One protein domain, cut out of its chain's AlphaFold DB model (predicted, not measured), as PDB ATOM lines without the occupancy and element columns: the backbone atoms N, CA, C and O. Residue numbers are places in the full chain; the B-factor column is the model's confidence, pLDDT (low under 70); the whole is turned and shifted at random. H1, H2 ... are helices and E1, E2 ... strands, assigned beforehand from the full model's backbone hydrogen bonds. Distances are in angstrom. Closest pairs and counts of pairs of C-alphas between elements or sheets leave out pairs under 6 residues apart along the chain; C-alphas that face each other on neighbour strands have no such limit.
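Overview. This is residues 22 to 226 of the 243 residues of an uncharacterized protein of Roseomonas oryzae (UniProt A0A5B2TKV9). A twisted sheet of five strands, E1 E2 E8 E3 E10, makes the middle of an elongated domain, with H3 and H4 over one face and a small sheet, E7 E4 E9, partly over the other. At one end of the long axis is a head of three helices, H5, H6 and H7, with the strand hairpin E5 E6; H2 caps the other end. The printed part has 205 residues with seven named helices and ten named strands, in the order H1 E1 H2 H3 E2 H4 E3 E4 H5 H6 E5 E6 H7 E7 E8 E9 E10, and its class is mixed, helices and strands. The five-stranded sheet is mixed, the other two antiparallel. The whole is compact, with a radius of gyration of the C-alphas of 17.2 A, and spans 55 by 30 by 29 A.

Arrangement. H1, residues 26 to 29, only grazes the largest sheet, which runs E1, residues 30 to 32, E2, 72 to 76, E8, 203 to 206, E3, 119 to 124, and E10, 219 to 225. This sheet is only just strongly twisted, with C-alphas up to 4.3 A off its best plane. E1 and E2 are parallel, with N 31 and O 74 at 2.7 A. The other neighbours are antiparallel: N 75 and O 203 of E2 and E8 are 2.9 A apart, N 122 and O 204 of E3 and E8 2.8 A, N 123 and O 220 of E3 and E10 2.8 A. H2, residues 35 to 46, is not on this sheet. H3, residues 55 to 67, lies over E2 at a height over the sheet of 9.2 A, along the strands. E1, H2 H3, E2 form a strand-helix-strand unit, two parallel neighbour strands with helices between, its crossover right-handed. H4, residues 84 to 95, is on the same face as H3, over E3 and E10 at a height of 8.8 A. E2, H4, E3 form a split unit, with E8 between the two strands, also right-handed. H4 touches H2 with residues 86 to 90 alone, closest at the C-alphas of Leu 45 and Ala 86, 7.0 A. H4 touches H3 with residues 91 to 95 alone, closest at the C-alphas of Ala 63 and Leu 95, 6.1 A. E4, residues 128 to 134, is antiparallel to E7, residues 194 to 198, with N 132 and O 194 at 2.8 A, and to E9, residues 211 to 213, with N 133 and O 212 at 2.9 A. The closest C-alphas of E3 and E7 are those of Cys 124 and Leu 198, 6.7 A. H5, residues 135 to 145, only grazes the sheet E7 E4 E9. H5 and H6, residues 147 to 153, form a helical hairpin, with the C-alphas of Leu 143 and Leu 150 closest at 5.9 A. E5, residues 164 to 167, and E6, residues 170 to 173, form an antiparallel hairpin, with N 165 and O 172 at 2.9 A. H7, residues 181 to 187, touches H5 at a steep tilt of 66 degrees, closest at the C-alphas of Ala 141 and Ala 186, 5.9 A. Every O i to N i+4 pair is within hydrogen-bond range in H2, H3, H5, H6 and H7, and 7 of 8 in H4; H1 is too short for such a pair.

Along the chain. H1 begins at C-alpha 26, (124.092, 234.752, 221.047). From first to last C-alpha H2 measures 16.7 A, H3 18.1 A, H4 16.7 A and H5 15.3 A. Among the strands E4 measures 19.9 A, E10 19.2 A and E3 15.8 A. H5 ends at C-alpha 145, (119.797, 256.085, 240.887). E10 ends at C-alpha 225, (140.364, 254.366, 213.695).

Size, cuts and confidence. The two C-alphas farthest apart are those of Ala 47 and Ala 148, 55.6 A. The printed part has no cut. The link from H4 to E3, residues 96 to 118, is long; within it residues 97 to 98 and 103 to 104 pair antiparallel with E10. The mean pLDDT of the printed part is 90.8, and residues 49 to 50 and 106 to 111 are under 70.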
ATOM      1  N   ALA A  22     121.043 240.487 230.042       96.19
ATOM      2  CA  ALA A  22     119.888 239.586 230.142       96.19
ATOM      3  C   ALA A  22     118.914 239.648 228.945       96.19
ATOM      4  O   ALA A  22     118.075 238.762 228.797       96.19
ATOM      5  N   ALA A  23     118.992 240.691 228.112       96.56
ATOM      6  CA  ALA A  23     118.112 240.880 226.959       96.56
ATOM      7  C   ALA A  23     118.719 240.370 225.644       96.56
ATOM      8  O   ALA A  23     118.021 240.341 224.633       96.56
ATOM      9  N   LEU A  24     120.004 239.997 225.640       97.19
ATOM     10  CA  LEU A  24     120.716 239.569 224.443       97.19
ATOM     11  C   LEU A  24     120.904 238.053 224.418       97.19
ATOM     12  O   LEU A  24     121.322 237.431 225.394       97.19
ATOM     13  N   SER A  25     120.661 237.468 223.254       96.88
ATOM     14  CA  SER A  25     120.997 236.088 222.926       96.88
ATOM     15  C   SER A  25     122.252 236.037 222.045       96.88
ATOM     16  O   SER A  25     122.577 237.025 221.384       96.88
ATOM     17  N   PRO A  26     122.952 234.891 221.952       96.69
ATOM     18  CA  PRO A  26     124.092 234.752 221.047       96.69
ATOM     19  C   PRO A  26     123.799 235.136 219.592       96.69
ATOM     20  O   PRO A  26     124.678 235.668 218.926       96.69
ATOM     21  N   ALA A  27     122.577 234.930 219.094       96.12
ATOM     22  CA  ALA A  27     122.214 235.286 217.721       96.12
ATOM     23  C   ALA A  27     122.268 236.804 217.449       96.12
ATOM     24  O   ALA A  27     122.442 237.222 216.302       96.12
ATOM     25  N   ASP A  28     122.151 237.628 218.493       96.31
ATOM     26  CA  ASP A  28     122.139 239.084 218.367       96.31
ATOM     27  C   ASP A  28     123.543 239.648 218.110       96.31
ATOM     28  O   ASP A  28     123.704 240.584 217.324       96.31
ATOM     29  N   TRP A  29     124.568 239.048 218.721       95.88
ATOM     30  CA  TRP A  29     125.929 239.590 218.743       95.88
ATOM     31  C   TRP A  29     126.996 238.670 218.139       95.88
ATOM     32  O   TRP A  29     128.059 239.157 217.752       95.88
ATOM     33  N   MET A  30     126.740 237.368 218.000       97.69
ATOM     34  CA  MET A  30     127.681 236.411 217.415       97.69
ATOM     35  C   MET A  30     127.492 236.308 215.899       97.69
ATOM     36  O   MET A  30     126.376 236.242 215.386       97.69
ATOM     37  N   MET A  31     128.603 236.265 215.177       96.62
ATOM     38  CA  MET A  31     128.679 236.038 213.741       96.62
ATOM     39  C   MET A  31     129.534 234.787 213.515       96.62
ATOM     40  O   MET A  31     130.748 234.836 213.733       96.62
ATOM     41  N   PRO A  32     128.920 233.651 213.141       95.75
ATOM     42  CA  PRO A  32     129.672 232.441 212.868       95.75
ATOM     43  C   PRO A  32     130.474 232.603 211.574       95.75
ATOM     44  O   PRO A  32     129.980 233.165 210.597       95.75
ATOM     45  N   LEU A  33     131.690 232.075 211.588       94.38
ATOM     46  CA  LEU A  33     132.585 231.938 210.452       94.38
ATOM     47  C   LEU A  33     132.743 230.449 210.149       94.38
ATOM     48  O   LEU A  33     132.945 229.634 211.052       94.38
ATOM     49  N   GLY A  34     132.570 230.093 208.881       91.88
ATOM     50  CA  GLY A  34     132.678 228.726 208.387       91.88
ATOM     51  C   GLY A  34     134.046 228.422 207.780       91.88
ATOM     52  O   GLY A  34     134.919 229.281 207.678       91.88
ATOM     53  N   ALA A  35     134.204 227.186 207.303       91.75
ATOM     54  CA  ALA A  35     135.433 226.736 206.646       91.75
ATOM     55  C   ALA A  35     135.794 227.571 205.402       91.75
ATOM     56  O   ALA A  35     136.967 227.790 205.129       91.75
ATOM     57  N   GLU A  36     134.793 228.064 204.666       92.50
ATOM     58  CA  GLU A  36     135.014 228.928 203.500       92.50
ATOM     59  C   GLU A  36     135.576 230.300 203.896       92.50
ATOM     60  O   GLU A  36     136.431 230.830 203.194       92.50
ATOM     61  N   ASP A  37     135.127 230.857 205.024       93.06
ATOM     62  CA  ASP A  37     135.627 232.138 205.529       93.06
ATOM     63  C   ASP A  37     137.064 231.982 206.053       93.06
ATOM     64  O   ASP A  37     137.917 232.826 205.798       93.06
ATOM     65  N   ALA A  38     137.358 230.867 206.732       91.19
ATOM     66  CA  ALA A  38     138.713 230.541 207.175       91.19
ATOM     67  C   ALA A  38     139.686 230.377 205.993       91.19
ATOM     68  O   ALA A  38     140.759 230.973 206.002       91.19
ATOM     69  N   ALA A  39     139.286 229.641 204.951       91.25
ATOM     70  CA  ALA A  39     140.101 229.463 203.750       91.25
ATOM     71  C   ALA A  39     140.346 230.786 203.003       91.25
ATOM     72  O   ALA A  39     141.425 231.004 202.457       91.25
ATOM     73  N   GLU A  40     139.360 231.688 202.986       92.44
ATOM     74  CA  GLU A  40     139.526 233.020 202.398       92.44
ATOM     75  C   GLU A  40     140.510 233.885 203.202       92.44
ATOM     76  O   GLU A  40     141.310 234.597 202.599       92.44
ATOM     77  N   ILE A  41     140.513 233.793 204.540       91.44
ATOM     78  CA  ILE A  41     141.515 234.460 205.395       91.44
ATOM     79  C   ILE A  41     142.911 233.939 205.096       91.44
ATOM     80  O   ILE A  41     143.810 234.743 204.878       91.44
ATOM     81  N   GLU A  42     143.094 232.619 205.070       90.00
ATOM     82  CA  GLU A  42     144.390 231.998 204.782       90.00
ATOM     83  C   GLU A  42     144.922 232.459 203.418       90.00
ATOM     84  O   GLU A  42     146.035 232.973 203.325       90.00
ATOM     85  N   ALA A  43     144.083 232.403 202.380       90.19
ATOM     86  CA  ALA A  43     144.447 232.883 201.050       90.19
ATOM     87  C   ALA A  43     144.779 234.386 201.032       90.19
ATOM     88  O   ALA A  43     145.700 234.813 200.335       90.19
ATOM     89  N   ALA A  44     144.044 235.204 201.790       90.31
ATOM     90  CA  ALA A  44     144.297 236.637 201.887       90.31
ATOM     91  C   ALA A  44     145.595 236.956 202.646       90.31
ATOM     92  O   ALA A  44     146.274 237.916 202.283       90.31
ATOM     93  N   LEU A  45     145.963 236.164 203.655       89.19
ATOM     94  CA  LEU A  45     147.239 236.294 204.361       89.19
ATOM     95  C   LEU A  45     148.417 235.951 203.437       89.19
ATOM     96  O   LEU A  45     149.385 236.710 203.388       89.19
ATOM     97  N   ASP A  46     148.299 234.891 202.633       87.44
ATOM     98  CA  ASP A  46     149.333 234.487 201.670       87.44
ATOM     99  C   ASP A  46     149.490 235.491 200.514       87.44
ATOM    100  O   ASP A  46     150.601 235.788 200.070       87.44
ATOM    101  N   ALA A  47     148.376 236.037 200.019       82.62
ATOM    102  CA  ALA A  47     148.338 236.932 198.862       82.62
ATOM    103  C   ALA A  47     148.381 238.430 199.220       82.62
ATOM    104  O   ALA A  47     148.053 239.266 198.382       82.62
ATOM    105  N   SER A  48     148.750 238.798 200.455       71.88
ATOM    106  CA  SER A  48     148.790 240.200 200.922       71.88
ATOM    107  C   SER A  48     147.471 240.983 200.744       71.88
ATOM    108  O   SER A  48     147.472 242.203 200.593       71.88
ATOM    109  N   GLY A  49     146.328 240.295 200.818       64.44
ATOM    110  CA  GLY A  49     145.014 240.912 201.010       64.44
ATOM    111  C   GLY A  49     144.222 241.286 199.753       64.44
ATOM    112  O   GLY A  49     143.236 242.008 199.891       64.44
ATOM    113  N   ASP A  50     144.586 240.817 198.557       66.38
ATOM    114  CA  ASP A  50     144.034 241.335 197.289       66.38
ATOM    115  C   ASP A  50     142.523 241.103 197.052       66.38
ATOM    116  O   ASP A  50     141.878 241.925 196.399       66.38
ATOM    117  N   SER A  51     141.903 240.039 197.584       79.62
ATOM    118  CA  SER A  51     140.465 239.789 197.379       79.62
ATOM    119  C   SER A  51     139.821 239.026 198.538       79.62
ATOM    120  O   SER A  51     140.314 237.982 198.945       79.62
ATOM    121  N   MET A  52     138.705 239.552 199.056       86.62
ATOM    122  CA  MET A  52     137.889 238.939 200.118       86.62
ATOM    123  C   MET A  52     136.385 239.065 199.794       86.62
ATOM    124  O   MET A  52     135.671 239.833 200.450       86.62
ATOM    125  N   PRO A  53     135.880 238.413 198.731       90.50
ATOM    126  CA  PRO A  53     134.484 238.520 198.312       90.50
ATOM    127  C   PRO A  53     133.455 238.097 199.369       90.50
ATOM    128  O   PRO A  53     132.343 238.630 199.344       90.50
ATOM    129  N   ARG A  54     133.772 237.179 200.294       90.44
ATOM    130  CA  ARG A  54     132.822 236.748 201.343       90.44
ATOM    131  C   ARG A  54     132.983 237.557 202.621       90.44
ATOM    132  O   ARG A  54     131.997 238.062 203.171       90.44
ATOM    133  N   LEU A  55     134.222 237.741 203.058       91.00
ATOM    134  CA  LEU A  55     134.554 238.464 204.277       91.00
ATOM    135  C   LEU A  55     134.376 239.966 204.147       91.00
ATOM    136  O   LEU A  55     133.991 240.599 205.121       91.00
ATOM    137  N   GLY A  56     134.569 240.553 202.966       92.62
ATOM    138  CA  GLY A  56     134.346 241.983 202.741       92.62
ATOM    139  C   GLY A  56     132.938 242.426 203.168       92.62
ATOM    140  O   GLY A  56     132.807 243.267 204.061       92.62
ATOM    141  N   PRO A  57     131.861 241.827 202.621       94.75
ATOM    142  CA  PRO A  57     130.494 242.093 203.071       94.75
ATOM    143  C   PRO A  57     130.249 241.785 204.554       94.75
ATOM    144  O   PRO A  57     129.464 242.476 205.206       94.75
ATOM    145  N   LEU A  58     130.896 240.753 205.106       95.56
ATOM    146  CA  LEU A  58     130.793 240.418 206.526       95.56
ATOM    147  C   LEU A  58     131.394 241.516 207.410       95.56
ATOM    148  O   LEU A  58     130.737 241.959 208.351       95.56
ATOM    149  N   LEU A  59     132.591 241.996 207.079       95.38
ATOM    150  CA  LEU A  59     133.279 243.076 207.783       95.38
ATOM    151  C   LEU A  59     132.548 244.414 207.617       95.38
ATOM    152  O   LEU A  59     132.491 245.196 208.561       95.38
ATOM    153  N   GLY A  60     131.868 244.633 206.488       95.50
ATOM    154  CA  GLY A  60     130.923 245.743 206.339       95.50
ATOM    155  C   GLY A  60     129.780 245.692 207.363       95.50
ATOM    156  O   GLY A  60     129.448 246.706 207.976       95.50
ATOM    157  N   ARG A  61     129.214 244.504 207.632       96.25
ATOM    158  CA  ARG A  61     128.204 244.330 208.697       96.25
ATOM    159  C   ARG A  61     128.792 244.517 210.096       96.25
ATOM    160  O   ARG A  61     128.097 245.033 210.970       96.25
ATOM    161  N   VAL A  62     130.041 244.106 210.313       97.50
ATOM    162  CA  VAL A  62     130.770 244.352 211.568       97.50
ATOM    163  C   VAL A  62     130.905 245.855 211.806       97.50
ATOM    164  O   VAL A  62     130.489 246.335 212.858       97.50
ATOM    165  N   ALA A  63     131.386 246.614 210.816       96.62
ATOM    166  CA  ALA A  63     131.499 248.068 210.904       96.62
ATOM    167  C   ALA A  63     130.148 248.735 211.226       96.62
ATOM    168  O   ALA A  63     130.074 249.583 212.115       96.62
ATOM    169  N   GLU A  64     129.059 248.297 210.587       96.06
ATOM    170  CA  GLU A  64     127.717 248.825 210.855       96.06
ATOM    171  C   GLU A  64     127.247 248.538 212.291       96.06
ATOM    172  O   GLU A  64     126.742 249.426 212.983       96.06
ATOM    173  N   ARG A  65     127.471 247.317 212.794       96.62
ATOM    174  CA  ARG A  65     127.144 246.947 214.183       96.62
ATOM    175  C   ARG A  65     127.943 247.756 215.206       96.62
ATOM    176  O   ARG A  65     127.393 248.105 216.253       96.62
ATOM    177  N   LEU A  66     129.204 248.058 214.906       97.12
ATOM    178  CA  LEU A  66     130.099 248.830 215.772       97.12
ATOM    179  C   LEU A  66     129.766 250.328 215.778       97.12
ATOM    180  O   LEU A  66     129.891 250.974 216.819       97.12
ATOM    181  N   SER A  67     129.329 250.883 214.648       94.56
ATOM    182  CA  SER A  67     129.048 252.318 214.513       94.56
ATOM    183  C   SER A  67     127.620 252.695 214.888       94.56
ATOM    184  O   SER A  67     127.425 253.693 215.588       94.56
ATOM    185  N   HIS A  68     126.638 251.902 214.457       94.12
ATOM    186  CA  HIS A  68     125.210 252.233 214.533       94.12
ATOM    187  C   HIS A  68     124.382 251.192 215.303       94.12
ATOM    188  O   HIS A  68     123.233 251.455 215.664       94.12
ATOM    189  N   GLY A  69     124.954 250.015 215.562       96.38
ATOM    190  CA  GLY A  69     124.306 248.919 216.272       96.38
ATOM    191  C   GLY A  69     124.597 248.892 217.774       96.38
ATOM    192  O   GLY A  69     124.636 249.914 218.458       96.38
ATOM    193  N   GLN A  70     124.785 247.677 218.290       97.06
ATOM    194  CA  GLN A  70     125.038 247.404 219.709       97.06
ATOM    195  C   GLN A  70     126.418 247.886 220.182       97.06
ATOM    196  O   GLN A  70     126.669 247.907 221.386       97.06
ATOM    197  N   GLY A  71     127.307 248.263 219.257       97.38
ATOM    198  CA  GLY A  71     128.669 248.687 219.562       97.38
ATOM    199  C   GLY A  71     129.639 247.528 219.785       97.38
ATOM    200  O   GLY A  71     130.769 247.771 220.190       97.38
ATOM    201  N   PHE A  72     129.238 246.281 219.529       98.25
ATOM    202  CA  PHE A  72     130.129 245.120 219.560       98.25
ATOM    203  C   PHE A  72     129.607 243.976 218.681       98.25
ATOM    204  O   PHE A  72     128.434 243.957 218.295       98.25
ATOM    205  N   CYS A  73     130.477 243.013 218.383       97.81
ATOM    206  CA  CYS A  73     130.108 241.696 217.869       97.81
ATOM    207  C   CYS A  73     131.238 240.683 218.091       97.81
ATOM    208  O   CYS A  73     132.404 241.061 218.198       97.81
ATOM    209  N   LEU A  74     130.898 239.395 218.107       98.12
ATOM    210  CA  LEU A  74     131.862 238.298 218.167       98.12
ATOM    211  C   LEU A  74     131.957 237.595 216.813       98.12
ATOM    212  O   LEU A  74     130.953 237.067 216.340       98.12
ATOM    213  N   LEU A  75     133.152 237.511 216.239       97.44
ATOM    214  CA  LEU A  75     133.455 236.595 215.144       97.44
ATOM    215  C   LEU A  75     133.940 235.268 215.733       97.44
ATOM    216  O   LEU A  75     134.934 235.247 216.458       97.44
ATOM    217  N   ARG A  76     133.239 234.169 215.438       96.12
ATOM    218  CA  ARG A  76     133.535 232.846 216.010       96.12
ATOM    219  C   ARG A  76     133.682 231.788 214.933       96.12
ATOM    220  O   ARG A  76     132.835 231.705 214.054       96.12
ATOM    221  N   GLY A  77     134.679 230.919 215.080       89.75
ATOM    222  CA  GLY A  77     134.919 229.790 214.173       89.75
ATOM    223  C   GLY A  77     136.203 229.902 213.356       89.75
ATOM    224  O   GLY A  77     136.445 229.055 212.502       89.75
ATOM    225  N   LEU A  78     137.041 230.910 213.625       86.31
ATOM    226  CA  LEU A  78     138.380 230.960 213.046       86.31
ATOM    227  C   LEU A  78     139.264 229.881 213.674       86.31
ATOM    228  O   LEU A  78     139.244 229.722 214.899       86.31
ATOM    229  N   PRO A  79     140.076 229.173 212.872       79.88
ATOM    230  CA  PRO A  79     141.133 228.357 213.433       79.88
ATOM    231  C   PRO A  79     142.128 229.258 214.164       79.88
ATOM    232  O   PRO A  79     142.337 230.417 213.789       79.88
ATOM    233  N   GLN A  80     142.752 228.717 215.209       81.38
ATOM    234  CA  GLN A  80     143.789 229.430 215.940       81.38
ATOM    235  C   GLN A  80     144.937 229.775 214.985       81.38
ATOM    236  O   GLN A  80     145.669 228.898 214.533       81.38
ATOM    237  N   GLN A  81     145.083 231.063 214.679       81.12
ATOM    238  CA  GLN A  81     146.132 231.544 213.788       81.12
ATOM    239  C   GLN A  81     147.476 231.579 214.511       81.12
ATOM    240  O   GLN A  81     147.559 232.034 215.658       81.12
ATOM    241  N   ALA A  82     148.538 231.137 213.839       77.88
ATOM    242  CA  ALA A  82     149.895 231.261 214.366       77.88
ATOM    243  C   ALA A  82     150.296 232.742 214.473       77.88
ATOM    244  O   ALA A  82     150.750 233.174 215.533       77.88
ATOM    245  N   ASP A  83     150.029 233.514 213.417       91.25
ATOM    246  CA  ASP A  83     150.309 234.946 213.337       91.25
ATOM    247  C   ASP A  83     149.057 235.774 213.678       91.25
ATOM    248  O   ASP A  83     148.165 235.999 212.857       91.25
ATOM    249  N   ALA A  84     148.972 236.189 214.943       91.06
ATOM    250  CA  ALA A  84     147.898 237.046 215.434       91.06
ATOM    251  C   ALA A  84     147.940 238.448 214.814       91.06
ATOM    252  O   ALA A  84     146.889 239.047 214.578       91.06
ATOM    253  N   GLU A  85     149.143 238.969 214.570       93.25
ATOM    254  CA  GLU A  85     149.341 240.330 214.093       93.25
ATOM    255  C   GLU A  85     148.867 240.464 212.650       93.25
ATOM    256  O   GLU A  85     148.061 241.347 212.353       93.25
ATOM    257  N   ALA A  86     149.265 239.532 211.783       92.88
ATOM    258  CA  ALA A  86     148.828 239.513 210.394       92.88
ATOM    259  C   ALA A  86     147.305 239.345 210.270       92.88
ATOM    260  O   ALA A  86     146.670 240.072 209.501       92.88
ATOM    261  N   LEU A  87     146.691 238.456 211.069       93.75
ATOM    262  CA  LEU A  87     145.232 238.300 211.097       93.75
ATOM    263  C   LEU A  87     144.541 239.609 211.499       93.75
ATOM    264  O   LEU A  87     143.629 240.070 210.811       93.75
ATOM    265  N   LEU A  88     144.946 240.204 212.623       95.25
ATOM    266  CA  LEU A  88     144.322 241.428 213.117       95.25
ATOM    267  C   LEU A  88     144.521 242.584 212.134       95.25
ATOM    268  O   LEU A  88     143.563 243.309 211.870       95.25
ATOM    269  N   ALA A  89     145.708 242.732 211.543       94.31
ATOM    270  CA  ALA A  89     145.983 243.749 210.532       94.31
ATOM    271  C   ALA A  89     145.111 243.562 209.279       94.31
ATOM    272  O   ALA A  89     144.530 244.535 208.786       94.31
ATOM    273  N   LEU A  90     144.950 242.321 208.802       93.25
ATOM    274  CA  LEU A  90     144.075 241.991 207.675       93.25
ATOM    275  C   LEU A  90     142.631 242.427 207.954       93.25
ATOM    276  O   LEU A  90     142.053 243.167 207.156       93.25
ATOM    277  N   LEU A  91     142.060 242.028 209.094       94.56
ATOM    278  CA  LEU A  91     140.688 242.389 209.468       94.56
ATOM    279  C   LEU A  91     140.545 243.899 209.723       94.56
ATOM    280  O   LEU A  91     139.620 244.537 209.218       94.56
ATOM    281  N   GLY A  92     141.478 244.483 210.477       94.69
ATOM    282  CA  GLY A  92     141.479 245.889 210.869       94.69
ATOM    283  C   GLY A  92     141.563 246.838 209.678       94.69
ATOM    284  O   GLY A  92     140.795 247.796 209.617       94.69
ATOM    285  N   SER A  93     142.398 246.523 208.682       92.88
ATOM    286  CA  SER A  93     142.550 247.324 207.456       92.88
ATOM    287  C   SER A  93     141.267 247.443 206.621       92.88
ATOM    288  O   SER A  93     141.136 248.356 205.805       92.88
ATOM    289  N   ARG A  94     140.298 246.539 206.821       92.00
ATOM    290  CA  ARG A  94     138.977 246.583 206.170       92.00
ATOM    291  C   ARG A  94     137.929 247.343 206.969       92.00
ATOM    292  O   ARG A  94     136.903 247.713 206.407       92.00
ATOM    293  N   LEU A  95     138.178 247.569 208.255       94.94
ATOM    294  CA  LEU A  95     137.293 248.316 209.144       94.94
ATOM    295  C   LEU A  95     137.694 249.792 209.247       94.94
ATOM    296  O   LEU A  95     136.833 250.644 209.460       94.94
ATOM    297  N   GLY A  96     138.981 250.103 209.081       94.44
ATOM    298  CA  GLY A  96     139.490 251.467 209.141       94.44
ATOM    299  C   GLY A  96     141.013 251.548 209.050       94.44
ATOM    300  O   GLY A  96     141.693 250.608 208.635       94.44
ATOM    301  N   ARG A  97     141.559 252.697 209.451       95.00
ATOM    302  CA  ARG A  97     143.007 252.903 209.567       95.00
ATOM    303  C   ARG A  97     143.504 252.250 210.853       95.00
ATOM    304  O   ARG A  97     142.883 252.415 211.898       95.00
ATOM    305  N   LEU A  98     144.648 251.571 210.807       93.44
ATOM    306  CA  LEU A  98     145.271 251.035 212.021       93.44
ATOM    307  C   LEU A  98     145.644 252.186 212.968       93.44
ATOM    308  O   LEU A  98     146.272 253.161 212.553       93.44
ATOM    309  N   GLY A  99     145.189 252.101 214.217       85.69
ATOM    310  CA  GLY A  99     145.344 253.151 215.227       85.69
ATOM    311  C   GLY A  99     146.638 253.063 216.032       85.69
ATOM    312  O   GLY A  99     146.940 253.983 216.778       85.69
ATOM    313  N   GLY A 100     147.388 251.976 215.877       88.69
ATOM    314  CA  GLY A 100     148.587 251.669 216.646       88.69
ATOM    315  C   GLY A 100     149.073 250.248 216.353       88.69
ATOM    316  O   GLY A 100     148.484 249.570 215.501       88.69
ATOM    317  N   PRO A 101     150.144 249.799 217.024       89.75
ATOM    318  CA  PRO A 101     150.634 248.436 216.892       89.75
ATOM    319  C   PRO A 101     149.666 247.428 217.522       89.75
ATOM    320  O   PRO A 101     148.815 247.774 218.347       89.75
ATOM    321  N   VAL A 102     149.837 246.161 217.153       89.56
ATOM    322  CA  VAL A 102     149.223 245.051 217.880       89.56
ATOM    323  C   VAL A 102     149.851 244.959 219.270       89.56
ATOM    324  O   VAL A 102     151.066 245.078 219.426       89.56
ATOM    325  N   MET A 103     149.017 244.773 220.289       89.94
ATOM    326  CA  MET A 103     149.424 244.786 221.691       89.94
ATOM    327  C   MET A 103     148.855 243.584 222.437       89.94
ATOM    328  O   MET A 103     147.695 243.222 222.261       89.94
ATOM    329  N   GLU A 104     149.651 242.979 223.309       86.00
ATOM    330  CA  GLU A 104     149.131 242.001 224.262       86.00
ATOM    331  C   GLU A 104     148.352 242.730 225.357       86.00
ATOM    332  O   GLU A 104     148.826 243.716 225.931       86.00
ATOM    333  N   VAL A 105     147.147 242.250 225.663       80.06
ATOM    334  CA  VAL A 105     146.349 242.807 226.754       80.06
ATOM    335  C   VAL A 105     146.959 242.336 228.065       80.06
ATOM    336  O   VAL A 105     146.703 241.231 228.550       80.06
ATOM    337  N   ALA A 106     147.792 243.196 228.643       67.94
ATOM    338  CA  ALA A 106     148.286 242.997 229.990       67.94
ATOM    339  C   ALA A 106     147.110 243.008 230.986       67.94
ATOM    340  O   ALA A 106     146.129 243.729 230.774       67.94
ATOM    341  N   PRO A 107     147.197 242.265 232.102       60.22
ATOM    342  CA  PRO A 107     146.314 242.486 233.239       60.22
ATOM    343  C   PRO A 107     146.539 243.915 233.757       60.22
ATOM    344  O   PRO A 107     147.473 244.175 234.514       60.22
ATOM    345  N   SER A 108     145.736 244.870 233.291       56.34
ATOM    346  CA  SER A 108     145.828 246.266 233.707       56.34
ATOM    347  C   SER A 108     145.064 246.495 235.014       56.34
ATOM    348  O   SER A 108     144.114 245.789 235.352       56.34
ATOM    349  N   GLY A 109     145.517 247.487 235.786       47.50
ATOM    350  CA  GLY A 109     145.069 247.754 237.157       47.50
ATOM    351  C   GLY A 109     143.662 248.345 237.313       47.50
ATOM    352  O   GLY A 109     143.329 248.734 238.428       47.50
ATOM    353  N   GLY A 110     142.847 248.424 236.251       56.44
ATOM    354  CA  GLY A 110     141.488 248.976 236.305       56.44
ATOM    355  C   GLY A 110     140.584 248.489 235.158       56.44
ATOM    356  O   GLY A 110     141.082 248.112 234.097       56.44
ATOM    357  N   PRO A 111     139.252 248.462 235.347       61.47
ATOM    358  CA  PRO A 111     138.311 247.926 234.363       61.47
ATOM    359  C   PRO A 111     138.161 248.842 233.134       61.47
ATOM    360  O   PRO A 111     138.236 250.062 233.246       61.47
ATOM    361  N   PHE A 112     137.862 248.249 231.973       71.31
ATOM    362  CA  PHE A 112     137.385 248.939 230.761       71.31
ATOM    363  C   PHE A 112     138.348 249.917 230.071       71.31
ATOM    364  O   PHE A 112     137.905 250.794 229.328       71.31
ATOM    365  N   GLN A 113     139.658 249.773 230.275       76.69
ATOM    366  CA  GLN A 113     140.645 250.615 229.597       76.69
ATOM    367  C   GLN A 113     140.817 250.200 228.132       76.69
ATOM    368  O   GLN A 113     141.022 249.026 227.830       76.69
ATOM    369  N   ALA A 114     140.760 251.179 227.230       81.81
ATOM    370  CA  ALA A 114     141.015 250.995 225.807       81.81
ATOM    371  C   ALA A 114     141.919 252.121 225.277       81.81
ATOM    372  O   ALA A 114     141.781 253.266 225.730       81.81
ATOM    373  N   PRO A 115     142.797 251.840 224.295       86.56
ATOM    374  CA  PRO A 115     143.590 252.867 223.620       86.56
ATOM    375  C   PRO A 115     142.693 253.895 222.908       86.56
ATOM    376  O   PRO A 115     141.463 253.757 222.831       86.56
ATOM    377  N   ALA A 116     143.276 254.988 222.422       88.56
ATOM    378  CA  ALA A 116     142.558 256.021 221.675       88.56
ATOM    379  C   ALA A 116     142.114 255.486 220.298       88.56
ATOM    380  O   ALA A 116     142.782 255.702 219.295       88.56
ATOM    381  N   CYS A 117     140.991 254.758 220.248       93.19
ATOM    382  CA  CYS A 117     140.477 254.118 219.035       93.19
ATOM    383  C   CYS A 117     138.942 254.129 218.932       93.19
ATOM    384  O   CYS A 117     138.251 254.321 219.933       93.19
ATOM    385  N   ASP A 118     138.418 253.918 217.718       95.12
ATOM    386  CA  ASP A 118     136.977 253.768 217.444       95.12
ATOM    387  C   ASP A 118     136.521 252.310 217.499       95.12
ATOM    388  O   ASP A 118     135.365 252.030 217.819       95.12
ATOM    389  N   ILE A 119     137.426 251.389 217.172       96.19
ATOM    390  CA  ILE A 119     137.238 249.948 217.264       96.19
ATOM    391  C   ILE A 119     138.468 249.361 217.948       96.19
ATOM    392  O   ILE A 119     139.601 249.699 217.607       96.19
ATOM    393  N   LEU A 120     138.237 248.432 218.866       95.56
ATOM    394  CA  LEU A 120     139.255 247.549 219.406       95.56
ATOM    395  C   LEU A 120     138.927 246.121 218.965       95.56
ATOM    396  O   LEU A 120     137.860 245.591 219.289       95.56
ATOM    397  N   LEU A 121     139.826 245.518 218.189       96.38
ATOM    398  CA  LEU A 121     139.769 244.097 217.859       96.38
ATOM    399  C   LEU A 121     140.523 243.318 218.931       96.38
ATOM    400  O   LEU A 121     141.661 243.662 219.228       96.38
ATOM    401  N   LEU A 122     139.897 242.290 219.494       94.81
ATOM    402  CA  LEU A 122     140.435 241.463 220.569       94.81
ATOM    403  C   LEU A 122     140.437 239.999 220.118       94.81
ATOM    404  O   LEU A 122     139.400 239.335 220.143       94.81
ATOM    405  N   LEU A 123     141.595 239.492 219.696       95.06
ATOM    406  CA  LEU A 123     141.789 238.082 219.366       95.06
ATOM    407  C   LEU A 123     142.055 237.288 220.645       95.06
ATOM    408  O   LEU A 123     143.068 237.491 221.312       95.06
ATOM    409  N   CYS A 124     141.165 236.354 220.967       93.88
ATOM    410  CA  CYS A 124     141.339 235.417 222.068       93.88
ATOM    411  C   CYS A 124     142.420 234.388 221.699       93.88
ATOM    412  O   CYS A 124     142.268 233.606 220.756       93.88
ATOM    413  N   ARG A 125     143.537 234.407 222.427       91.75
ATOM    414  CA  ARG A 125     144.655 233.456 222.310       91.75
ATOM    415  C   ARG A 125     144.487 232.280 223.262       91.75
ATOM    416  O   ARG A 125     144.843 231.156 222.921       91.75
ATOM    417  N   GLU A 126     143.904 232.549 224.425       89.56
ATOM    418  CA  GLU A 126     143.643 231.585 225.488       89.56
ATOM    419  C   GLU A 126     142.185 231.705 225.923       89.56
ATOM    420  O   GLU A 126     141.683 232.813 226.111       89.56
ATOM    421  N   GLY A 127     141.497 230.568 226.069       89.94
ATOM    422  CA  GLY A 127     140.075 230.557 226.405       89.94
ATOM    423  C   GLY A 127     139.802 231.296 227.714       89.94
ATOM    424  O   GLY A 127     140.423 231.006 228.737       89.94
ATOM    425  N   CYS A 128     138.873 232.248 227.683       90.12
ATOM    426  CA  CYS A 128     138.639 233.154 228.800       90.12
ATOM    427  C   CYS A 128     137.169 233.574 228.905       90.12
ATOM    428  O   CYS A 128     136.394 233.463 227.956       90.12
ATOM    429  N   ASN A 129     136.779 234.064 230.081       91.44
ATOM    430  CA  ASN A 129     135.486 234.709 230.279       91.44
ATOM    431  C   ASN A 129     135.687 236.217 230.281       91.44
ATOM    432  O   ASN A 129     136.460 236.724 231.092       91.44
ATOM    433  N   THR A 130     134.947 236.926 229.437       91.75
ATOM    434  CA  THR A 130     134.888 238.387 229.475       91.75
ATOM    435  C   THR A 130     133.476 238.856 229.807       91.75
ATOM    436  O   THR A 130     132.486 238.175 229.529       91.75
ATOM    437  N   THR A 131     133.389 240.041 230.401       94.12
ATOM    438  CA  THR A 131     132.122 240.703 230.703       94.12
ATOM    439  C   THR A 131     132.065 242.016 229.945       94.12
ATOM    440  O   THR A 131     133.003 242.813 230.012       94.12
ATOM    441  N   LEU A 132     130.950 242.242 229.254       96.00
ATOM    442  CA  LEU A 132     130.665 243.467 228.525       96.00
ATOM    443  C   LEU A 132     129.535 244.246 229.194       96.00
ATOM    444  O   LEU A 132     128.556 243.664 229.667       96.00
ATOM    445  N   PHE A 133     129.640 245.571 229.142       97.06
ATOM    446  CA  PHE A 133     128.586 246.491 229.551       97.06
ATOM    447  C   PHE A 133     128.289 247.501 228.444       97.06
ATOM    448  O   PHE A 133     129.204 248.086 227.863       97.06
ATOM    449  N   SER A 134     127.004 247.764 228.204       98.00
ATOM    450  CA  SER A 134     126.578 248.935 227.438       98.00
ATOM    451  C   SER A 134     126.833 250.196 228.261       98.00
ATOM    452  O   SER A 134     126.283 250.363 229.358       98.00
ATOM    453  N   ALA A 135     127.609 251.129 227.712       97.06
ATOM    454  CA  ALA A 135     127.839 252.420 228.349       97.06
ATOM    455  C   ALA A 135     126.533 253.224 228.497       97.06
ATOM    456  O   ALA A 135     126.344 253.927 229.488       97.06
ATOM    457  N   ALA A 136     125.588 253.071 227.560       97.94
ATOM    458  CA  ALA A 136     124.259 253.677 227.651       97.94
ATOM    459  C   ALA A 136     123.392 253.045 228.752       97.94
ATOM    460  O   ALA A 136     122.649 253.756 229.432       97.94
ATOM    461  N   ALA A 137     123.492 251.732 228.967       98.25
ATOM    462  CA  ALA A 137     122.773 251.073 230.054       98.25
ATOM    463  C   ALA A 137     123.304 251.499 231.424       98.25
ATOM    464  O   ALA A 137     122.509 251.844 232.301       98.25
ATOM    465  N   LEU A 138     124.629 251.586 231.580       97.56
ATOM    466  CA  LEU A 138     125.247 252.130 232.791       97.56
ATOM    467  C   LEU A 138     124.880 253.604 232.998       97.56
ATOM    468  O   LEU A 138     124.470 253.976 234.096       97.56
ATOM    469  N   HIS A 139     124.923 254.430 231.949       97.69
ATOM    470  CA  HIS A 139     124.433 255.811 231.998       97.69
ATOM    471  C   HIS A 139     122.993 255.876 232.533       97.69
ATOM    472  O   HIS A 139     122.700 256.640 233.453       97.69
ATOM    473  N   ASN A 140     122.078 255.070 231.986       98.31
ATOM    474  CA  ASN A 140     120.671 255.067 232.390       98.31
ATOM    475  C   ASN A 140     120.464 254.547 233.818       98.31
ATOM    476  O   ASN A 140     119.620 255.079 234.543       98.31
ATOM    477  N   ALA A 141     121.246 253.554 234.242       98.12
ATOM    478  CA  ALA A 141     121.235 253.060 235.613       98.12
ATOM    479  C   ALA A 141     121.676 254.154 236.601       98.12
ATOM    480  O   ALA A 141     120.974 254.407 237.583       98.12
ATOM    481  N   VAL A 142     122.761 254.881 236.301       98.06
ATOM    482  CA  VAL A 142     123.196 256.022 237.124       98.06
ATOM    483  C   VAL A 142     122.165 257.149 237.089       98.06
ATOM    484  O   VAL A 142     121.846 257.688 238.142       98.06
ATOM    485  N   LEU A 143     121.575 257.476 235.931       97.56
ATOM    486  CA  LEU A 143     120.516 258.490 235.831       97.56
ATOM    487  C   LEU A 143     119.340 258.177 236.764       97.56
ATOM    488  O   LEU A 143     118.826 259.074 237.434       97.56
ATOM    489  N   LYS A 144     118.918 256.909 236.794       97.25
ATOM    490  CA  LYS A 144     117.809 256.432 237.624       97.25
ATOM    491  C   LYS A 144     118.144 256.491 239.115       97.25
ATOM    492  O   LYS A 144     117.272 256.834 239.907       97.25
ATOM    493  N   ALA A 145     119.374 256.148 239.490       97.44
ATOM    494  CA  ALA A 145     119.797 256.085 240.887       97.44
ATOM    495  C   ALA A 145     120.188 257.457 241.461       97.44
ATOM    496  O   ALA A 145     119.815 257.797 242.581       97.44
ATOM    497  N   ASN A 146     120.964 258.240 240.710       96.88
ATOM    498  CA  ASN A 146     121.526 259.508 241.154       96.88
ATOM    499  C   ASN A 146     121.840 260.431 239.964       96.88
ATOM    500  O   ASN A 146     122.926 260.400 239.378       96.88
ATOM    501  N   ARG A 147     120.898 261.327 239.657       96.19
ATOM    502  CA  ARG A 147     121.052 262.322 238.590       96.19
ATOM    503  C   ARG A 147     122.272 263.231 238.783       96.19
ATOM    504  O   ARG A 147     122.976 263.484 237.814       96.19
ATOM    505  N   ALA A 148     122.536 263.697 240.004       95.25
ATOM    506  CA  ALA A 148     123.651 264.608 240.276       95.25
ATOM    507  C   ALA A 148     125.015 263.938 240.030       95.25
ATOM    508  O   ALA A 148     125.935 264.559 239.499       95.25
ATOM    509  N   ALA A 149     125.136 262.647 240.351       95.69
ATOM    510  CA  ALA A 149     126.329 261.870 240.031       95.69
ATOM    511  C   ALA A 149     126.543 261.747 238.516       95.69
ATOM    512  O   ALA A 149     127.668 261.896 238.041       95.69
ATOM    513  N   LEU A 150     125.473 261.525 237.745       96.62
ATOM    514  CA  LEU A 150     125.569 261.505 236.288       96.62
ATOM    515  C   LEU A 150     125.930 262.881 235.713       96.62
ATOM    516  O   LEU A 150     126.729 262.963 234.785       96.62
ATOM    517  N   GLU A 151     125.391 263.962 236.282       95.00
ATOM    518  CA  GLU A 151     125.761 265.329 235.900       95.00
ATOM    519  C   GLU A 151     127.263 265.565 236.043       95.00
ATOM    520  O   GLU A 151     127.862 266.116 235.122       95.00
ATOM    521  N   ALA A 152     127.882 265.072 237.119       94.06
ATOM    522  CA  ALA A 152     129.330 265.134 237.302       94.06
ATOM    523  C   ALA A 152     130.105 264.316 236.251       94.06
ATOM    524  O   ALA A 152     131.114 264.793 235.742       94.06
ATOM    525  N   LEU A 153     129.621 263.126 235.873       94.50
ATOM    526  CA  LEU A 153     130.244 262.282 234.838       94.50
ATOM    527  C   LEU A 153     130.155 262.890 233.424       94.50
ATOM    528  O   LEU A 153     130.965 262.559 232.559       94.50
ATOM    529  N   CYS A 154     129.200 263.790 233.185       93.75
ATOM    530  CA  CYS A 154     129.064 264.541 231.933       93.75
ATOM    531  C   CYS A 154     129.912 265.825 231.887       93.75
ATOM    532  O   CYS A 154     129.961 266.494 230.845       93.75
ATOM    533  N   GLN A 155     130.536 266.211 233.005       90.81
ATOM    534  CA  GLN A 155     131.479 267.323 233.041       90.81
ATOM    535  C   GLN A 155     132.898 266.831 232.738       90.81
ATOM    536  O   GLN A 155     133.268 265.731 233.154       90.81
ATOM    537  N   PRO A 156     133.715 267.634 232.036       87.81
ATOM    538  CA  PRO A 156     135.138 267.364 231.884       87.81
ATOM    539  C   PRO A 156     135.830 267.165 233.236       87.81
ATOM    540  O   PRO A 156     135.711 268.003 234.132       87.81
ATOM    541  N   GLY A 157     136.563 266.059 233.376       80.25
ATOM    542  CA  GLY A 157     137.412 265.808 234.538       80.25
ATOM    543  C   GLY A 157     138.730 266.589 234.484       80.25
ATOM    544  O   GLY A 157     138.928 267.478 233.656       80.25
ATOM    545  N   LYS A 158     139.689 266.207 235.337       71.31
ATOM    546  CA  LYS A 158     141.039 266.808 235.357       71.31
ATOM    547  C   LYS A 158     141.806 266.646 234.031       71.31
ATOM    548  O   LYS A 158     142.673 267.464 233.758       71.31
ATOM    549  N   GLY A 159     141.463 265.643 233.217       71.44
ATOM    550  CA  GLY A 159     142.015 265.423 231.871       71.44
ATOM    551  C   GLY A 159     141.280 266.160 230.743       71.44
ATOM    552  O   GLY A 159     141.608 265.981 229.579       71.44
ATOM    553  N   GLY A 160     140.262 266.973 231.050       82.06
ATOM    554  CA  GLY A 160     139.497 267.711 230.038       82.06
ATOM    555  C   GLY A 160     138.476 266.872 229.257       82.06
ATOM    556  O   GLY A 160     137.701 267.432 228.482       82.06
ATOM    557  N   THR A 161     138.408 265.563 229.503       86.50
ATOM    558  CA  THR A 161     137.443 264.651 228.882       86.50
ATOM    559  C   THR A 161     136.351 264.250 229.882       86.50
ATOM    560  O   THR A 161     136.663 263.925 231.033       86.50
ATOM    561  N   PRO A 162     135.059 264.328 229.509       92.06
ATOM    562  CA  PRO A 162     133.971 263.792 230.323       92.06
ATOM    563  C   PRO A 162     133.871 262.270 230.163       92.06
ATOM    564  O   PRO A 162     134.264 261.727 229.135       92.06
ATOM    565  N   VAL A 163     133.267 261.582 231.134       93.69
ATOM    566  CA  VAL A 163     132.991 260.140 231.002       93.69
ATOM    567  C   VAL A 163     131.874 259.887 229.995       93.69
ATOM    568  O   VAL A 163     131.940 258.938 229.221       93.69
ATOM    569  N   PHE A 164     130.857 260.751 229.972       95.12
ATOM    570  CA  PHE A 164     129.762 260.695 229.006       95.12
ATOM    571  C   PHE A 164     129.632 262.010 228.251       95.12
ATOM    572  O   PHE A 164     129.677 263.092 228.839       95.12
ATOM    573  N   ALA A 165     129.385 261.930 226.948       93.75
ATOM    574  CA  ALA A 165     129.042 263.087 226.145       93.75
ATOM    575  C   ALA A 165     127.984 262.741 225.097       93.75
ATOM    576  O   ALA A 165     127.922 261.636 224.566       93.75
ATOM    577  N   VAL A 166     127.169 263.743 224.773       91.25
ATOM    578  CA  VAL A 166     126.340 263.736 223.572       91.25
ATOM    579  C   VAL A 166     126.797 264.905 222.718       91.25
ATOM    580  O   VAL A 166     126.724 266.058 223.150       91.25
ATOM    581  N   HIS A 167     127.296 264.617 221.521       87.62
ATOM    582  CA  HIS A 167     127.754 265.626 220.575       87.62
ATOM    583  C   HIS A 167     126.996 265.461 219.265       87.62
ATOM    584  O   HIS A 167     126.958 264.369 218.713       87.62
ATOM    585  N   GLN A 168     126.341 266.531 218.801       86.38
ATOM    586  CA  GLN A 168     125.505 266.504 217.590       86.38
ATOM    587  C   GLN A 168     124.460 265.366 217.588       86.38
ATOM    588  O   GLN A 168     124.161 264.773 216.560       86.38
ATOM    589  N   GLY A 169     123.907 265.045 218.765       86.44
ATOM    590  CA  GLY A 169     122.924 263.967 218.930       86.44
ATOM    591  C   GLY A 169     123.518 262.556 219.016       86.44
ATOM    592  O   GLY A 169     122.768 261.610 219.239       86.44
ATOM    593  N   VAL A 170     124.839 262.400 218.903       89.44
ATOM    594  CA  VAL A 170     125.528 261.110 219.026       89.44
ATOM    595  C   VAL A 170     126.030 260.929 220.452       89.44
ATOM    596  O   VAL A 170     126.798 261.750 220.956       89.44
ATOM    597  N   PHE A 171     125.589 259.852 221.100       93.94
ATOM    598  CA  PHE A 171     126.099 259.422 222.398       93.94
ATOM    599  C   PHE A 171     127.475 258.771 222.250       93.94
ATOM    600  O   PHE A 171     127.706 257.975 221.339       93.94
ATOM    601  N   ALA A 172     128.373 259.096 223.172       94.19
ATOM    602  CA  ALA A 172     129.654 258.436 223.329       94.19
ATOM    603  C   ALA A 172     130.087 258.500 224.795       94.19
ATOM    604  O   ALA A 172     129.779 259.447 225.527       94.19
ATOM    605  N   ALA A 173     130.809 257.476 225.220       94.12
ATOM    606  CA  ALA A 173     131.327 257.354 226.564       94.12
ATOM    607  C   ALA A 173     132.805 256.995 226.521       94.12
ATOM    608  O   ALA A 173     133.250 256.317 225.609       94.12
ATOM    609  N   ARG A 174     133.586 257.399 227.510       90.38
ATOM    610  CA  ARG A 174     134.957 256.922 227.645       90.38
ATOM    611  C   ARG A 174     135.329 256.873 229.106       90.38
ATOM    612  O   ARG A 174     134.977 257.771 229.863       90.38
ATOM    613  N   LEU A 175     136.042 255.829 229.491       86.00
ATOM    614  CA  LEU A 175     136.576 255.707 230.830       86.00
ATOM    615  C   LEU A 175     138.101 255.743 230.778       86.00
ATOM    616  O   LEU A 175     138.718 255.031 229.993       86.00
ATOM    617  N   GLU A 176     138.686 256.573 231.633       79.06
ATOM    618  CA  GLU A 176     140.119 256.593 231.901       79.06
ATOM    619  C   GLU A 176     140.328 256.216 233.368       79.06
ATOM    620  O   GLU A 176     139.732 256.822 234.262       79.06
ATOM    621  N   GLY A 177     141.163 255.207 233.623       78.38
ATOM    622  CA  GLY A 177     141.449 254.746 234.980       78.38
ATOM    623  C   GLY A 177     140.340 253.886 235.592       78.38
ATOM    624  O   GLY A 177     139.742 253.049 234.920       78.38
ATOM    625  N   ASP A 178     140.127 254.053 236.896       81.88
ATOM    626  CA  ASP A 178     139.190 253.245 237.673       81.88
ATOM    627  C   ASP A 178     137.732 253.647 237.469       81.88
ATOM    628  O   ASP A 178     137.395 254.823 237.337       81.88
ATOM    629  N   LEU A 179     136.842 252.657 237.580       86.88
ATOM    630  CA  LEU A 179     135.402 252.875 237.530       86.88
ATOM    631  C   LEU A 179     134.937 253.761 238.707       86.88
ATOM    632  O   LEU A 179     135.063 253.338 239.871       86.88
ATOM    633  N   PRO A 180     134.357 254.949 238.433       91.12
ATOM    634  CA  PRO A 180     133.816 255.836 239.450       91.12
ATOM    635  C   PRO A 180     132.746 255.129 240.289       91.12
ATOM    636  O   PRO A 180     131.993 254.319 239.741       91.12
ATOM    637  N   PRO A 181     132.594 255.462 241.585       93.94
ATOM    638  CA  PRO A 181     131.655 254.769 242.470       93.94
ATOM    639  C   PRO A 181     130.219 254.630 241.927       93.94
ATOM    640  O   PRO A 181     129.689 253.526 241.997       93.94
ATOM    641  N   PRO A 182     129.597 255.659 241.307       95.44
ATOM    642  CA  PRO A 182     128.250 255.518 240.747       95.44
ATOM    643  C   PRO A 182     128.161 254.463 239.638       95.44
ATOM    644  O   PRO A 182     127.176 253.734 239.557       95.44
ATOM    645  N   LEU A 183     129.195 254.362 238.797       94.81
ATOM    646  CA  LEU A 183     129.261 253.363 237.731       94.81
ATOM    647  C   LEU A 183     129.576 251.974 238.276       94.81
ATOM    648  O   LEU A 183     129.029 250.999 237.777       94.81
ATOM    649  N   ARG A 184     130.399 251.883 239.325       93.50
ATOM    650  CA  ARG A 184     130.679 250.625 240.024       93.50
ATOM    651  C   ARG A 184     129.414 250.024 240.612       93.50
ATOM    652  O   ARG A 184     129.100 248.884 240.305       93.50
ATOM    653  N   SER A 185     128.648 250.818 241.354       94.88
ATOM    654  CA  SER A 185     127.368 250.376 241.907       94.88
ATOM    655  C   SER A 185     126.350 250.021 240.820       94.88
ATOM    656  O   SER A 185     125.574 249.090 240.996       94.88
ATOM    657  N   ALA A 186     126.350 250.715 239.675       95.31
ATOM    658  CA  ALA A 186     125.517 250.319 238.540       95.31
ATOM    659  C   ALA A 186     125.966 248.978 237.925       95.31
ATOM    660  O   ALA A 186     125.124 248.155 237.589       95.31
ATOM    661  N   ALA A 187     127.274 248.743 237.800       93.19
ATOM    662  CA  ALA A 187     127.839 247.521 237.224       93.19
ATOM    663  C   ALA A 187     127.664 246.273 238.113       93.19
ATOM    664  O   ALA A 187     127.793 245.156 237.618       93.19
ATOM    665  N   GLU A 188     127.340 246.441 239.400       93.81
ATOM    666  CA  GLU A 188     126.987 245.340 240.312       93.81
ATOM    667  C   GLU A 188     125.635 244.688 239.969       93.81
ATOM    668  O   GLU A 188     125.364 243.577 240.425       93.81
ATOM    669  N   ALA A 189     124.795 245.342 239.156       94.50
ATOM    670  CA  ALA A 189     123.522 244.803 238.691       94.50
ATOM    671  C   ALA A 189     123.749 243.708 237.620       94.50
ATOM    672  O   ALA A 189     124.136 244.023 236.486       94.50
ATOM    673  N   PRO A 190     123.527 242.415 237.938       92.38
ATOM    674  CA  PRO A 190     123.932 241.305 237.073       92.38
ATOM    675  C   PRO A 190     123.178 241.264 235.740       92.38
ATOM    676  O   PRO A 190     123.693 240.727 234.765       92.38
ATOM    677  N   GLU A 191     121.979 241.842 235.660       96.12
ATOM    678  CA  GLU A 191     121.185 241.908 234.434       96.12
ATOM    679  C   GLU A 191     121.805 242.809 233.361       96.12
ATOM    680  O   GLU A 191     121.533 242.621 232.171       96.12
ATOM    681  N   LEU A 192     122.634 243.781 233.763       96.88
ATOM    682  CA  LEU A 192     123.316 244.692 232.844       96.88
ATOM    683  C   LEU A 192     124.535 244.036 232.191       96.88
ATOM    684  O   LEU A 192     124.846 244.354 231.044       96.88
ATOM    685  N   ALA A 193     125.185 243.116 232.900       96.50
ATOM    686  CA  ALA A 193     126.394 242.437 232.463       96.50
ATOM    687  C   ALA A 193     126.094 241.359 231.410       96.50
ATOM    688  O   ALA A 193     125.309 240.440 231.646       96.50
ATOM    689  N   LEU A 194     126.768 241.424 230.260       97.38
ATOM    690  CA  LEU A 194     126.811 240.322 229.301       97.38
ATOM    691  C   LEU A 194     128.093 239.518 229.516       97.38
ATOM    692  O   LEU A 194     129.185 240.012 229.248       97.38
ATOM    693  N   ASN A 195     127.960 238.276 229.976       95.69
ATOM    694  CA  ASN A 195     129.093 237.367 230.148       95.69
ATOM    695  C   ASN A 195     129.268 236.504 228.899       95.69
ATOM    696  O   ASN A 195     128.320 235.860 228.447       95.69
ATOM    697  N   ILE A 196     130.483 236.478 228.358       95.31
ATOM    698  CA  ILE A 196     130.824 235.743 227.143       95.31
ATOM    699  C   ILE A 196     132.002 234.822 227.450       95.31
ATOM    700  O   ILE A 196     133.078 235.286 227.825       95.31
ATOM    701  N   MET A 197     131.792 233.523 227.244       95.06
ATOM    702  CA  MET A 197     132.880 232.548 227.175       95.06
ATOM    703  C   MET A 197     133.497 232.613 225.781       95.06
ATOM    704  O   MET A 197     132.795 232.395 224.785       95.06
ATOM    705  N   LEU A 198     134.789 232.908 225.719       94.25
ATOM    706  CA  LEU A 198     135.579 233.003 224.500       94.25
ATOM    707  C   LEU A 198     136.513 231.807 224.370       94.25
ATOM    708  O   LEU A 198     137.033 231.281 225.358       94.25
ATOM    709  N   HIS A 199     136.716 231.382 223.131       94.19
ATOM    710  CA  HIS A 199     137.600 230.283 222.768       94.19
ATOM    711  C   HIS A 199     138.781 230.814 221.951       94.19
ATOM    712  O   HIS A 199     138.624 231.813 221.247       94.19
ATOM    713  N   PRO A 200     139.940 230.137 221.970       93.62
ATOM    714  CA  PRO A 200     141.046 230.492 221.091       93.62
ATOM    715  C   PRO A 200     140.596 230.615 219.627       93.62
ATOM    716  O   PRO A 200     139.918 229.728 219.112       93.62
ATOM    717  N   GLY A 201     140.965 231.719 218.974       93.69
ATOM    718  CA  GLY A 201     140.545 232.057 217.608       93.69
ATOM    719  C   GLY A 201     139.310 232.963 217.523       93.69
ATOM    720  O   GLY A 201     139.084 233.582 216.486       93.69
ATOM    721  N   ASP A 202     138.537 233.112 218.599       95.81
ATOM    722  CA  ASP A 202     137.458 234.098 218.657       95.81
ATOM    723  C   ASP A 202     138.017 235.527 218.523       95.81
ATOM    724  O   ASP A 202     138.981 235.889 219.201       95.81
ATOM    725  N   VAL A 203     137.378 236.360 217.697       96.50
ATOM    726  CA  VAL A 203     137.697 237.793 217.584       96.50
ATOM    727  C   VAL A 203     136.512 238.604 218.081       96.50
ATOM    728  O   VAL A 203     135.468 238.688 217.429       96.50
ATOM    729  N   LEU A 204     136.674 239.210 219.252       97.06
ATOM    730  CA  LEU A 204     135.713 240.146 219.808       97.06
ATOM    731  C   LEU A 204     136.016 241.550 219.269       97.06
ATOM    732  O   LEU A 204     137.082 242.108 219.513       97.06
ATOM    733  N   CYS A 205     135.061 242.135 218.554       97.75
ATOM    734  CA  CYS A 205     135.146 243.506 218.066       97.75
ATOM    735  C   CYS A 205     134.311 244.399 218.984       97.75
ATOM    736  O   CYS A 205     133.115 244.142 219.154       97.75
ATOM    737  N   VAL A 206     134.897 245.458 219.541       97.19
ATOM    738  CA  VAL A 206     134.178 246.415 220.397       97.19
ATOM    739  C   VAL A 206     134.406 247.846 219.944       97.19
ATOM    740  O   VAL A 206     135.498 248.216 219.529       97.19
ATOM    741  N   ASN A 207     133.371 248.669 220.059       97.00
ATOM    742  CA  ASN A 207     133.482 250.111 220.004       97.00
ATOM    743  C   ASN A 207     133.635 250.631 221.442       97.00
ATOM    744  O   ASN A 207     132.639 250.642 222.176       97.00
ATOM    745  N   PRO A 208     134.832 251.074 221.867       94.75
ATOM    746  CA  PRO A 208     135.071 251.478 223.253       94.75
ATOM    747  C   PRO A 208     134.277 252.727 223.662       94.75
ATOM    748  O   PRO A 208     134.173 253.017 224.854       94.75
ATOM    749  N   PHE A 209     133.671 253.443 222.702       95.31
ATOM    750  CA  PHE A 209     132.766 254.548 223.004       95.31
ATOM    751  C   PHE A 209     131.353 254.119 223.406       95.31
ATOM    752  O   PHE A 209     130.593 254.928 223.943       95.31
ATOM    753  N   LEU A 210     130.976 252.874 223.118       96.81
ATOM    754  CA  LEU A 210     129.623 252.353 223.326       96.81
ATOM    755  C   LEU A 210     129.600 251.147 224.269       96.81
ATOM    756  O   LEU A 210     128.610 250.949 224.977       96.81
ATOM    757  N   VAL A 211     130.675 250.357 224.280       96.56
ATOM    758  CA  VAL A 211     130.776 249.097 225.019       96.56
ATOM    759  C   VAL A 211     132.077 249.049 225.800       96.56
ATOM    760  O   VAL A 211     133.152 249.345 225.282       96.56
ATOM    761  N   TRP A 212     131.969 248.631 227.052       94.12
ATOM    762  CA  TRP A 212     133.081 248.507 227.978       94.12
ATOM    763  C   TRP A 212     133.316 247.035 228.308       94.12
ATOM    764  O   TRP A 212     132.419 246.363 228.819       94.12
ATOM    765  N   ALA A 213     134.511 246.535 227.982       89.25
ATOM    766  CA  ALA A 213     134.912 245.139 228.159       89.25
ATOM    767  C   ALA A 213     135.909 244.980 229.314       89.25
ATOM    768  O   ALA A 213     136.885 245.730 229.399       89.25
ATOM    769  N   ASN A 214     135.673 244.024 230.213       84.62
ATOM    770  CA  ASN A 214     136.616 243.755 231.295       84.62
ATOM    771  C   ASN A 214     137.947 243.236 230.720       84.62
ATOM    772  O   ASN A 214     137.928 242.257 229.959       84.62
ATOM    773  N   PRO A 215     139.095 243.837 231.095       70.62
ATOM    774  CA  PRO A 215     140.394 243.372 230.641       70.62
ATOM    775  C   PRO A 215     140.609 241.965 231.186       70.62
ATOM    776  O   PRO A 215     140.632 241.737 232.395       70.62
ATOM    777  N   THR A 216     140.699 241.005 230.275       77.44
ATOM    778  CA  THR A 216     140.939 239.603 230.603       77.44
ATOM    779  C   THR A 216     142.264 239.218 229.956       77.44
ATOM    780  O   THR A 216     142.438 239.508 228.772       77.44
ATOM    781  N   PRO A 217     143.213 238.615 230.692       79.38
ATOM    782  CA  PRO A 217     144.430 238.091 230.085       79.38
ATOM    783  C   PRO A 217     144.109 237.116 228.946       79.38
ATOM    784  O   PRO A 217     143.057 236.474 228.950       79.38
ATOM    785  N   GLY A 218     145.028 236.995 227.990       82.88
ATOM    786  CA  GLY A 218     144.881 236.075 226.859       82.88
ATOM    787  C   GLY A 218     144.268 236.703 225.607       82.88
ATOM    788  O   GLY A 218     143.902 235.969 224.690       82.88
ATOM    789  N   PHE A 219     144.164 238.035 225.543       89.69
ATOM    790  CA  PHE A 219     143.858 238.750 224.307       89.69
ATOM    791  C   PHE A 219     145.102 239.361 223.672       89.69
ATOM    792  O   PHE A 219     145.875 240.043 224.342       89.69
ATOM    793  N   THR A 220     145.176 239.247 222.352       92.19
ATOM    794  CA  THR A 220     145.966 240.139 221.504       92.19
ATOM    795  C   THR A 220     145.019 241.191 220.921       92.19
ATOM    796  O   THR A 220     143.956 240.848 220.399       92.19
ATOM    797  N   ALA A 221     145.367 242.470 221.022       93.50
ATOM    798  CA  ALA A 221     144.505 243.590 220.672       93.50
ATOM    799  C   ALA A 221     145.066 244.442 219.529       93.50
ATOM    800  O   ALA A 221     146.273 244.646 219.431       93.50
ATOM    801  N   LEU A 222     144.178 244.992 218.699       95.38
ATOM    802  CA  LEU A 222     144.519 245.975 217.671       95.38
ATOM    803  C   LEU A 222     143.536 247.158 217.705       95.38
ATOM    804  O   LEU A 222     142.339 246.956 217.460       95.38
ATOM    805  N   PRO A 223     144.010 248.389 217.972       95.81
ATOM    806  CA  PRO A 223     143.210 249.594 217.799       95.81
ATOM    807  C   PRO A 223     143.006 249.934 216.319       95.81
ATOM    808  O   PRO A 223     143.939 249.911 215.515       95.81
ATOM    809  N   VAL A 224     141.788 250.335 215.967       96.25
ATOM    810  CA  VAL A 224     141.408 250.786 214.624       96.25
ATOM    811  C   VAL A 224     140.643 252.110 214.725       96.25
ATOM    812  O   VAL A 224     139.786 252.300 215.592       96.25
ATOM    813  N   ILE A 225     140.973 253.040 213.830       96.06
ATOM    814  CA  ILE A 225     140.364 254.366 213.695       96.06
ATOM    815  C   ILE A 225     139.441 254.356 212.484       96.06
ATOM    816  O   ILE A 225     139.858 254.007 211.375       96.06
ATOM    817  N   MET A 226     138.192 254.753 212.694       93.69
ATOM    818  CA  MET A 226     137.191 254.860 211.636       93.69
ATOM    819  C   MET A 226     137.117 256.287 211.099       93.69
ATOM    820  O   MET A 226     137.518 257.233 211.766       93.69
TER     821      MET A 226